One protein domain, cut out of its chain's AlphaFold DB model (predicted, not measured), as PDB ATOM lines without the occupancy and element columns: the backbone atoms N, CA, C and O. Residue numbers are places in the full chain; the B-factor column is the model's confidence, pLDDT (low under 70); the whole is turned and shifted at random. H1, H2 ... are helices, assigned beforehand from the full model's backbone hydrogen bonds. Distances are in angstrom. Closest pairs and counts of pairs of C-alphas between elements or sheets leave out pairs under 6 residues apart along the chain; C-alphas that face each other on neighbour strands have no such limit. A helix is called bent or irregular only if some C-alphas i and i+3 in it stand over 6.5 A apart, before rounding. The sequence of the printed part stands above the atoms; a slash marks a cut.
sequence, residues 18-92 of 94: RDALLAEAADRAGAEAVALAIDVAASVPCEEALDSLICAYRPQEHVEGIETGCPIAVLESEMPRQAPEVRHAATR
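What this domain is: This is residues 18 to 92 of the 94 residues of the protein "TetR family transcriptional regulator" of Pseudomonas amygdali pv. dendropanacis (UniProt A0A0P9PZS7). One long, straight helix, H1, makes the longest axis, and the rest of the chain turns at its far end and comes back along it in a wide bow. H2 makes a corner with the last residues of H1, H3 lies at the far side of the bow without touching any helix, H4 comes back to H1, and H5 packs side by side with the first half of H1. The printed part has 75 residues with five named helices, in the order H1, H2, H3, H4, H5, and no named strand; the class is all helix. The whole is only just loose, close to compact, with a radius of gyration of the C-alphas of 14.0 A, and its elongated outline spans 42 by 24 by 16 A.

Where its parts are: H1, residues 18 to 42, is the longest helix and measures 36.1 A from C-alpha 18 at (-8.604, -6.263, 56.417) to C-alpha 42 at (4.157, 13.607, 29.089). H2, residues 46 to 56, is 15.3 A long and irregular, with C-alphas 47 and 50 standing 7.3 A apart. H3 has residues 59 to 64, and H4 has residues 71 to 75. H5, residues 84 to 90, is 10.0 A long and ends with C-alpha 90 at (-2.380, 6.504, 51.532).

How they stand to each other: H1 is the hub, touching H2, H4 and H5. H1 touches H5 with its residues 19 to 30 alone; the closest C-alphas are those of Ala 23 and Val 86, 4.2 A apart. H1 and H5 run the same way at a shallow tilt of 20 degrees. With residues 26 to 33 alone H1 touches H4, where the closest C-alphas are those of Ala 29 and Pro 71, 6.4 A apart. With residues 37 to 42 alone it touches H2, where the closest C-alphas are those of Ala 41 and Ala 49, 4.6 A apart. H1 and H2 run opposite ways at a steep tilt of 47 degrees. H4 and H5 are close but not clearly touching, their closest C-alphas, of Ile 72 and Ala 90, being 7.7 A apart. H3 touches no helix and is apart from H1, H2, H4 and H5. In H1, H3, H4 and H5 every O i to N i+4 pair is within hydrogen-bond range; in H2 it is 5 of 7.

The domain as a whole: The two C-alphas farthest apart are those of Arg 18 and Glu 47, at 43.3 A. The printed part has no cut. The links from H1 to H2 and from H2 to H3 are tight, those from H3 to H4 and from H4 to H5 are short, and no link is long. The mean pLDDT of the printed part is 88.4; confidence is low, under 70, at residues 59 to 66, of which 59 to 64 belong to H3.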
ATOM      1  N   ARG A  18      -7.859  -7.238  57.227       91.88
ATOM      2  CA  ARG A  18      -8.604  -6.263  56.417       91.88
ATOM      3  C   ARG A  18      -7.792  -4.984  56.199       91.88
ATOM      4  O   ARG A  18      -7.812  -4.451  55.096       91.88
ATOM      5  N   ASP A  19      -7.071  -4.527  57.215       95.38
ATOM      6  CA  ASP A  19      -6.269  -3.305  57.128       95.38
ATOM      7  C   ASP A  19      -5.074  -3.483  56.185       95.38
ATOM      8  O   ASP A  19      -4.763  -2.575  55.423       95.38
ATOM      9  N   ALA A  20      -4.487  -4.683  56.117       95.19
ATOM     10  CA  ALA A  20      -3.457  -5.006  55.132       95.19
ATOM     11  C   ALA A  20      -3.988  -4.939  53.689       95.19
ATOM     12  O   ALA A  20      -3.317  -4.389  52.819       95.19
ATOM     13  N   LEU A  21      -5.210  -5.431  53.436       94.56
ATOM     14  CA  LEU A  21      -5.869  -5.236  52.137       94.56
ATOM     15  C   LEU A  21      -6.079  -3.744  51.840       94.56
ATOM     16  O   LEU A  21      -5.833  -3.305  50.720       94.56
ATOM     17  N   LEU A  22      -6.580  -2.973  52.809       94.19
ATOM     18  CA  LEU A  22      -6.858  -1.547  52.613       94.19
ATOM     19  C   LEU A  22      -5.579  -0.746  52.354       94.19
ATOM     20  O   LEU A  22      -5.589   0.131  51.495       94.19
ATOM     21  N   ALA A  23      -4.486  -1.069  53.045       95.81
ATOM     22  CA  ALA A  23      -3.183  -0.458  52.818       95.81
ATOM     23  C   ALA A  23      -2.677  -0.739  51.395       95.81
ATOM     24  O   ALA A  23      -2.273   0.192  50.705       95.81
ATOM     25  N   GLU A  24      -2.776  -1.986  50.925       95.75
ATOM     26  CA  GLU A  24      -2.394  -2.351  49.554       95.75
ATOM     27  C   GLU A  24      -3.276  -1.656  48.505       95.75
ATOM     28  O   GLU A  24      -2.794  -1.154  47.493       95.75
ATOM     29  N   ALA A  25      -4.585  -1.578  48.758       93.69
ATOM     30  CA  ALA A  25      -5.512  -0.891  47.868       93.69
ATOM     31  C   ALA A  25      -5.225   0.616  47.786       93.69
ATOM     32  O   ALA A  25      -5.244   1.171  46.689       93.69
ATOM     33  N   ALA A  26      -4.934   1.265  48.918       93.62
ATOM     34  CA  ALA A  26      -4.574   2.681  48.963       93.62
ATOM     35  C   ALA A  26      -3.243   2.950  48.246       93.62
ATOM     36  O   ALA A  26      -3.141   3.905  47.476       93.62
ATOM     37  N   ASP A  27      -2.248   2.082  48.449       94.62
ATOM     38  CA  ASP A  27      -0.951   2.161  47.776       94.62
ATOM     39  C   ASP A  27      -1.107   2.082  46.251       94.62
ATOM     40  O   ASP A  27      -0.619   2.951  45.522       94.62
ATOM     41  N   ARG A  28      -1.857   1.081  45.777       94.88
ATOM     42  CA  ARG A  28      -2.128   0.877  44.354       94.88
ATOM     43  C   ARG A  28      -2.926   2.026  43.743       94.88
ATOM     44  O   ARG A  28      -2.544   2.505  42.682       94.88
ATOM     45  N   ALA A  29      -3.971   2.512  44.414       91.94
ATOM     46  CA  ALA A  29      -4.755   3.648  43.923       91.94
ATOM     47  C   ALA A  29      -3.897   4.918  43.790       91.94
ATOM     48  O   ALA A  29      -3.988   5.633  42.794       91.94
ATOM     49  N   GLY A  30      -3.010   5.177  44.757       92.06
ATOM     50  CA  GLY A  30      -2.044   6.271  44.659       92.06
ATOM     51  C   GLY A  30      -1.053   6.081  43.505       92.06
ATOM     52  O   GLY A  30      -0.712   7.044  42.825       92.06
ATOM     53  N   ALA A  31      -0.594   4.848  43.261       94.38
ATOM     54  CA  ALA A  31       0.306   4.543  42.148       94.38
ATOM     55  C   ALA A  31      -0.357   4.792  40.787       94.38
ATOM     56  O   ALA A  31       0.252   5.414  39.920       94.38
ATOM     57  N   GLU A  32      -1.601   4.342  40.621       91.88
ATOM     58  CA  GLU A  32      -2.404   4.547  39.410       91.88
ATOM     59  C   GLU A  32      -2.656   6.045  39.161       91.88
ATOM     60  O   GLU A  32      -2.472   6.517  38.041       91.88
ATOM     61  N   ALA A  33      -2.975   6.817  40.208       90.00
ATOM     62  CA  ALA A  33      -3.164   8.265  40.099       90.00
ATOM     63  C   ALA A  33      -1.885   9.005  39.665       90.00
ATOM     64  O   ALA A  33      -1.938   9.887  38.809       90.00
ATOM     65  N   VAL A  34      -0.725   8.632  40.221       93.06
ATOM     66  CA  VAL A  34       0.570   9.210  39.822       93.06
ATOM     67  C   VAL A  34       0.928   8.825  38.389       93.06
ATOM     68  O   VAL A  34       1.380   9.681  37.635       93.06
ATOM     69  N   ALA A  35       0.710   7.566  37.996       93.50
ATOM     70  CA  ALA A  35       0.961   7.116  36.629       93.50
ATOM     71  C   ALA A  35       0.121   7.909  35.618       93.50
ATOM     72  O   ALA A  35       0.671   8.437  34.657       93.50
ATOM     73  N   LEU A  36      -1.174   8.098  35.894       90.56
ATOM     74  CA  LEU A  36      -2.051   8.914  35.054       90.56
ATOM     75  C   LEU A  36      -1.559  10.364  34.945       90.56
ATOM     76  O   LEU A  36      -1.534  10.922  33.852       90.56
ATOM     77  N   ALA A  37      -1.144  10.976  36.058       91.69
ATOM     78  CA  ALA A  37      -0.608  12.336  36.040       91.69
ATOM     79  C   ALA A  37       0.677  12.436  35.195       91.69
ATOM     80  O   ALA A  37       0.840  13.384  34.428       91.69
ATOM     81  N   ILE A  38       1.570  11.448  35.297       95.19
ATOM     82  CA  ILE A  38       2.784  11.375  34.475       95.19
ATOM     83  C   ILE A  38       2.424  11.249  32.994       95.19
ATOM     84  O   ILE A  38       2.967  11.994  32.182       95.19
ATOM     85  N   ASP A  39       1.494  10.360  32.645       95.38
ATOM     86  CA  ASP A  39       1.070  10.143  31.260       95.38
ATOM     87  C   ASP A  39       0.442  11.408  30.656       95.38
ATOM     88  O   ASP A  39       0.770  11.788  29.531       95.38
ATOM     89  N   VAL A  40      -0.401  12.117  31.420       94.12
ATOM     90  CA  VAL A  40      -0.988  13.400  31.002       94.12
ATOM     91  C   VAL A  40       0.102  14.446  30.785       94.12
ATOM     92  O   VAL A  40       0.154  15.057  29.718       94.12
ATOM     93  N   ALA A  41       1.001  14.632  31.752       96.06
ATOM     94  CA  ALA A  41       2.076  15.617  31.647       96.06
ATOM     95  C   ALA A  41       3.047  15.314  30.491       96.06
ATOM     96  O   ALA A  41       3.541  16.237  29.854       96.06
ATOM     97  N   ALA A  42       3.297  14.035  30.192       97.25
ATOM     98  CA  ALA A  42       4.157  13.607  29.089       97.25
ATOM     99  C   ALA A  42       3.490  13.715  27.705       97.25
ATOM    100  O   ALA A  42       4.180  13.643  26.688       97.25
ATOM    101  N   SER A  43       2.164  13.871  27.650       96.62
ATOM    102  CA  SER A  43       1.403  13.941  26.396       96.62
ATOM    103  C   SER A  43       1.422  15.319  25.722       96.62
ATOM    104  O   SER A  43       0.992  15.442  24.574       96.62
ATOM    105  N   VAL A  44       1.942  16.341  26.407       97.06
ATOM    106  CA  VAL A  44       1.950  17.743  25.968       97.06
ATOM    107  C   VAL A  44       3.323  18.395  26.183       97.06
ATOM    108  O   VAL A  44       4.155  17.858  26.920       97.06
ATOM    109  N   PRO A  45       3.603  19.553  25.554       97.88
ATOM    110  CA  PRO A  45       4.771  20.364  25.888       97.88
ATOM    111  C   PRO A  45       4.811  20.747  27.375       97.88
ATOM    112  O   PRO A  45       3.777  20.895  28.026       97.88
ATOM    113  N   CYS A  46       6.015  20.948  27.913       95.81
ATOM    114  CA  CYS A  46       6.225  21.235  29.337       95.81
ATOM    115  C   CYS A  46       5.450  22.482  29.805       95.81
ATOM    116  O   CYS A  46       4.885  22.491  30.897       95.81
ATOM    117  N   GLU A  47       5.375  23.511  28.959       97.31
ATOM    118  CA  GLU A  47       4.616  24.738  29.208       97.31
ATOM    119  C   GLU A  47       3.099  24.520  29.354       97.31
ATOM    120  O   GLU A  47       2.444  25.307  30.033       97.31
ATOM    121  N   GLU A  48       2.552  23.446  28.780       97.50
ATOM    122  CA  GLU A  48       1.121  23.102  28.799       97.50
ATOM    123  C   GLU A  48       0.786  21.994  29.816       97.50
ATOM    124  O   GLU A  48      -0.388  21.685  30.051       97.50
ATOM    125  N   ALA A  49       1.799  21.385  30.441       96.56
ATOM    126  CA  ALA A  49       1.629  20.226  31.316       96.56
ATOM    127  C   ALA A  49       0.733  20.524  32.527       96.56
ATOM    128  O   ALA A  49      -0.129  19.714  32.869       96.56
ATOM    129  N   LEU A  50       0.889  21.693  33.157       94.75
ATOM    130  CA  LEU A  50       0.069  22.077  34.309       94.75
ATOM    131  C   LEU A  50      -1.405  22.257  33.924       94.75
ATOM    132  O   LEU A  50      -2.283  21.721  34.600       94.75
ATOM    133  N   ASP A  51      -1.675  22.965  32.828       94.62
ATOM    134  CA  ASP A  51      -3.041  23.185  32.347       94.62
ATOM    135  C   ASP A  51      -3.702  21.865  31.941       94.62
ATOM    136  O   ASP A  51      -4.879  21.639  32.232       94.62
ATOM    137  N   SER A  52      -2.929  20.948  31.356       93.56
ATOM    138  CA  SER A  52      -3.397  19.608  30.998       93.56
ATOM    139  C   SER A  52      -3.715  18.760  32.228       93.56
ATOM    140  O   SER A  52      -4.754  18.104  32.259       93.56
ATOM    141  N   LEU A  53      -2.890  18.821  33.278       92.00
ATOM    142  CA  LEU A  53      -3.167  18.165  34.561       92.00
ATOM    143  C   LEU A  53      -4.437  18.713  35.225       92.00
ATOM    144  O   LEU A  53      -5.265  17.938  35.702       92.00
ATOM    145  N   ILE A  54      -4.626  20.035  35.222       90.44
ATOM    146  CA  ILE A  54      -5.835  20.678  35.761       90.44
ATOM    147  C   ILE A  54      -7.071  20.250  34.961       90.44
ATOM    148  O   ILE A  54      -8.105  19.928  35.548       90.44
ATOM    149  N   CYS A  55      -6.968  20.209  33.631       87.62
ATOM    150  CA  CYS A  55      -8.048  19.754  32.758       87.62
ATOM    151  C   CYS A  55      -8.363  18.266  32.942       87.62
ATOM    152  O   CYS A  55      -9.532  17.897  32.915       87.62
ATOM    153  N   ALA A  56      -7.356  17.419  33.161       83.69
ATOM    154  CA  ALA A  56      -7.552  15.999  33.447       83.69
ATOM    155  C   ALA A  56      -8.226  15.767  34.810       83.69
ATOM    156  O   ALA A  56      -8.929  14.779  34.996       83.69
ATOM    157  N   TYR A  57      -8.077  16.700  35.752       80.00
ATOM    158  CA  TYR A  57      -8.694  16.644  37.079       80.00
ATOM    159  C   TYR A  57     -10.164  17.128  37.101       80.00
ATOM    160  O   TYR A  57     -10.690  17.484  38.159       80.00
ATOM    161  N   ARG A  58     -10.848  17.228  35.947       70.25
ATOM    162  CA  ARG A  58     -12.109  17.980  35.838       70.25
ATOM    163  C   ARG A  58     -13.226  17.412  36.740       70.25
ATOM    164  O   ARG A  58     -13.550  16.232  36.651       70.25
ATOM    165  N   PRO A  59     -13.924  18.259  37.525       56.81
ATOM    166  CA  PRO A  59     -14.863  17.809  38.555       56.81
ATOM    167  C   PRO A  59     -16.107  17.072  38.064       56.81
ATOM    168  O   PRO A  59     -16.724  16.389  38.859       56.81
ATOM    169  N   GLN A  60     -16.544  17.239  36.815       54.47
ATOM    170  CA  GLN A  60     -17.875  16.763  36.423       54.47
ATOM    171  C   GLN A  60     -17.927  15.234  36.295       54.47
ATOM    172  O   GLN A  60     -18.796  14.603  36.885       54.47
ATOM    173  N   GLU A  61     -16.923  14.637  35.655       59.16
ATOM    174  CA  GLU A  61     -16.746  13.179  35.616       59.16
ATOM    175  C   GLU A  61     -16.297  12.628  36.981       59.16
ATOM    176  O   GLU A  61     -16.647  11.513  37.347       59.16
ATOM    177  N   HIS A  62     -15.600  13.435  37.788       61.06
ATOM    178  CA  HIS A  62     -15.142  13.057  39.133       61.06
ATOM    179  C   HIS A  62     -16.250  13.056  40.195       61.06
ATOM    180  O   HIS A  62     -16.218  12.259  41.129       61.06
ATOM    181  N   VAL A  63     -17.214  13.972  40.078       60.50
ATOM    182  CA  VAL A  63     -18.384  14.094  40.962       60.50
ATOM    183  C   VAL A  63     -19.453  13.075  40.570       60.50
ATOM    184  O   VAL A  63     -20.142  12.562  41.447       60.50
ATOM    185  N   GLU A  64     -19.577  12.755  39.280       66.12
ATOM    186  CA  GLU A  64     -20.483  11.708  38.792       66.12
ATOM    187  C   GLU A  64     -19.881  10.295  38.944       66.12
ATOM    188  O   GLU A  64     -20.625   9.341  39.158       66.12
ATOM    189  N   GLY A  65     -18.548  10.163  38.920       66.38
ATOM    190  CA  GLY A  65     -17.784   8.915  39.044       66.38
ATOM    191  C   GLY A  65     -16.911   8.860  40.298       66.38
ATOM    192  O   GLY A  65     -15.705   8.624  40.215       66.38
ATOM    193  N   ILE A  66     -17.512   9.069  41.476       65.19
ATOM    194  CA  ILE A  66     -16.808   9.091  42.775       65.19
ATOM    195  C   ILE A  66     -16.006   7.798  43.008       65.19
ATOM    196  O   ILE A  66     -14.934   7.834  43.611       65.19
ATOM    197  N   GLU A  67     -16.483   6.656  42.500       70.12
ATOM    198  CA  GLU A  67     -15.777   5.370  42.582       70.12
ATOM    199  C   GLU A  67     -14.443   5.310  41.819       70.12
ATOM    200  O   GLU A  67     -13.613   4.455  42.126       70.12
ATOM    201  N   THR A  68     -14.231   6.198  40.845       72.50
ATOM    202  CA  THR A  68     -13.033   6.263  39.991       72.50
ATOM    203  C   THR A  68     -12.290   7.593  40.116       72.50
ATOM    204  O   THR A  68     -11.353   7.848  39.363       72.50
ATOM    205  N   GLY A  69     -12.716   8.450  41.045       75.00
ATOM    206  CA  GLY A  69     -12.118   9.755  41.279       75.00
ATOM    207  C   GLY A  69     -10.759   9.693  41.984       75.00
ATOM    208  O   GLY A  69     -10.162   8.642  42.209       75.00
ATOM    209  N   CYS A  70     -10.262  10.863  42.376       84.75
ATOM    210  CA  CYS A  70      -8.970  11.023  43.029       84.75
ATOM    211  C   CYS A  70      -9.036  10.356  44.405       84.75
ATOM    212  O   CYS A  70      -9.836  10.787  45.243       84.75
ATOM    213  N   PRO A  71      -8.178   9.358  44.683       86.25
ATOM    214  CA  PRO A  71      -8.249   8.614  45.934       86.25
ATOM    215  C   PRO A  71      -8.015   9.510  47.154       86.25
ATOM    216  O   PRO A  71      -8.555   9.237  48.221       86.25
ATOM    217  N   ILE A  72      -7.265  10.606  47.001       86.06
ATOM    218  CA  ILE A  72      -7.018  11.575  48.075       86.06
ATOM    219  C   ILE A  72      -8.301  12.343  48.393       86.06
ATOM    220  O   ILE A  72      -8.762  12.309  49.529       86.06
ATOM    221  N   ALA A  73      -8.906  12.981  47.386       85.31
ATOM    222  CA  ALA A  73     -10.090  13.818  47.573       85.31
ATOM    223  C   ALA A  73     -11.297  13.022  48.095       85.31
ATOM    224  O   ALA A  73     -12.084  13.528  48.888       85.31
ATOM    225  N   VAL A  74     -11.442  11.760  47.676       83.94
ATOM    226  CA  VAL A  74     -12.556  10.906  48.114       83.94
ATOM    227  C   VAL A  74     -12.352  10.393  49.542       83.94
ATOM    228  O   VAL A  74     -13.314  10.287  50.303       83.94
ATOM    229  N   LEU A  75     -11.116  10.063  49.929       85.81
ATOM    230  CA  LEU A  75     -10.843   9.384  51.200       85.81
ATOM    231  C   LEU A  75     -10.382  10.315  52.326       85.81
ATOM    232  O   LEU A  75     -10.302   9.861  53.469       85.81
ATOM    233  N   GLU A  76     -10.098  11.591  52.050       88.31
ATOM    234  CA  GLU A  76      -9.527  12.538  53.023       88.31
ATOM    235  C   GLU A  76     -10.300  12.585  54.348       88.31
ATOM    236  O   GLU A  76      -9.698  12.564  55.423       88.31
ATOM    237  N   SER A  77     -11.633  12.566  54.287       90.88
ATOM    238  CA  SER A  77     -12.503  12.657  55.466       90.88
ATOM    239  C   SER A  77     -12.546  11.366  56.291       90.88
ATOM    240  O   SER A  77     -12.833  11.404  57.491       90.88
ATOM    241  N   GLU A  78     -12.204  10.228  55.684       90.50
ATOM    242  CA  GLU A  78     -12.198   8.910  56.324       90.50
ATOM    243  C   GLU A  78     -10.807   8.465  56.784       90.50
ATOM    244  O   GLU A  78     -10.697   7.629  57.689       90.50
ATOM    245  N   MET A  79      -9.737   9.033  56.216       92.44
ATOM    246  CA  MET A  79      -8.355   8.681  56.553       92.44
ATOM    247  C   MET A  79      -8.016   8.813  58.046       92.44
ATOM    248  O   MET A  79      -7.388   7.890  58.574       92.44
ATOM    249  N   PRO A  80      -8.459   9.847  58.791       94.19
ATOM    250  CA  PRO A  80      -8.187   9.942  60.227       94.19
ATOM    251  C   PRO A  80      -8.722   8.760  61.051       94.19
ATOM    252  O   PRO A  80      -8.196   8.484  62.128       94.19
ATOM    253  N   ARG A  81      -9.747   8.049  60.555       94.75
ATOM    254  CA  ARG A  81     -10.365   6.897  61.234       94.75
ATOM    255  C   ARG A  81      -9.705   5.557  60.899       94.75
ATOM    256  O   ARG A  81     -10.024   4.562  61.543       94.75
ATOM    257  N   GLN A  82      -8.817   5.508  59.905       95.94
ATOM    258  CA  GLN A  82      -8.164   4.266  59.481       95.94
ATOM    259  C   GLN A  82      -7.001   3.881  60.397       95.94
ATOM    260  O   GLN A  82      -6.451   4.723  61.112       95.94
ATOM    261  N   ALA A  83      -6.589   2.614  60.341       97.00
ATOM    262  CA  ALA A  83      -5.405   2.119  61.037       97.00
ATOM    263  C   ALA A  83      -4.115   2.836  60.563       97.00
ATOM    264  O   ALA A  83      -4.063   3.323  59.426       97.00
ATOM    265  N   PRO A  84      -3.067   2.940  61.407       96.75
ATOM    266  CA  PRO A  84      -1.832   3.653  61.068       96.75
ATOM    267  C   PRO A  84      -1.179   3.219  59.749       96.75
ATOM    268  O   PRO A  84      -0.711   4.070  58.995       96.75
ATOM    269  N   GLU A  85      -1.177   1.923  59.448       96.19
ATOM    270  CA  GLU A  85      -0.610   1.347  58.229       96.19
ATOM    271  C   GLU A  85      -1.357   1.782  56.966       96.19
ATOM    272  O   GLU A  85      -0.727   2.074  55.950       96.19
ATOM    273  N   VAL A  86      -2.685   1.910  57.042       96.50
ATOM    274  CA  VAL A  86      -3.521   2.371  55.927       96.50
ATOM    275  C   VAL A  86      -3.266   3.851  55.668       96.50
ATOM    276  O   VAL A  86      -3.062   4.246  54.522       96.50
ATOM    277  N   ARG A  87      -3.199   4.669  56.729       95.38
ATOM    278  CA  ARG A  87      -2.872   6.098  56.603       95.38
ATOM    279  C   ARG A  87      -1.492   6.302  55.989       95.38
ATOM    280  O   ARG A  87      -1.343   7.116  55.090       95.38
ATOM    281  N   HIS A  88      -0.501   5.540  56.449       95.06
ATOM    282  CA  HIS A  88       0.853   5.613  55.911       95.06
ATOM    283  C   HIS A  88       0.910   5.221  54.427       95.06
ATOM    284  O   HIS A  88       1.588   5.888  53.649       95.06
ATOM    285  N   ALA A  89       0.195   4.166  54.022       95.38
ATOM    286  CA  ALA A  89       0.114   3.773  52.617       95.38
ATOM    287  C   ALA A  89      -0.551   4.860  51.754       95.38
ATOM    288  O   ALA A  89      -0.026   5.206  50.697       95.38
ATOM    289  N   ALA A  90      -1.648   5.452  52.237       92.69
ATOM    290  CA  ALA A  90      -2.380   6.504  51.532       92.69
ATOM    291  C   ALA A  90      -1.549   7.779  51.297       92.69
ATOM    292  O   ALA A  90      -1.746   8.459  50.294       92.69
ATOM    293  N   THR A  91      -0.600   8.096  52.182       92.56
ATOM    294  CA  THR A  91       0.254   9.292  52.061       92.56
ATOM    295  C   THR A  91       1.618   9.021  51.433       92.56
ATOM    296  O   THR A  91       2.434   9.924  51.354       92.56
ATOM    297  N   ARG A  92       1.929   7.788  51.016       91.44
ATOM    298  CA  ARG A  92       3.279   7.426  50.536       91.44
ATOM    299  C   ARG A  92       3.688   8.130  49.236       91.44
ATOM    300  O   ARG A  92       4.875   8.207  48.937       91.44
TER     301      ARG A  92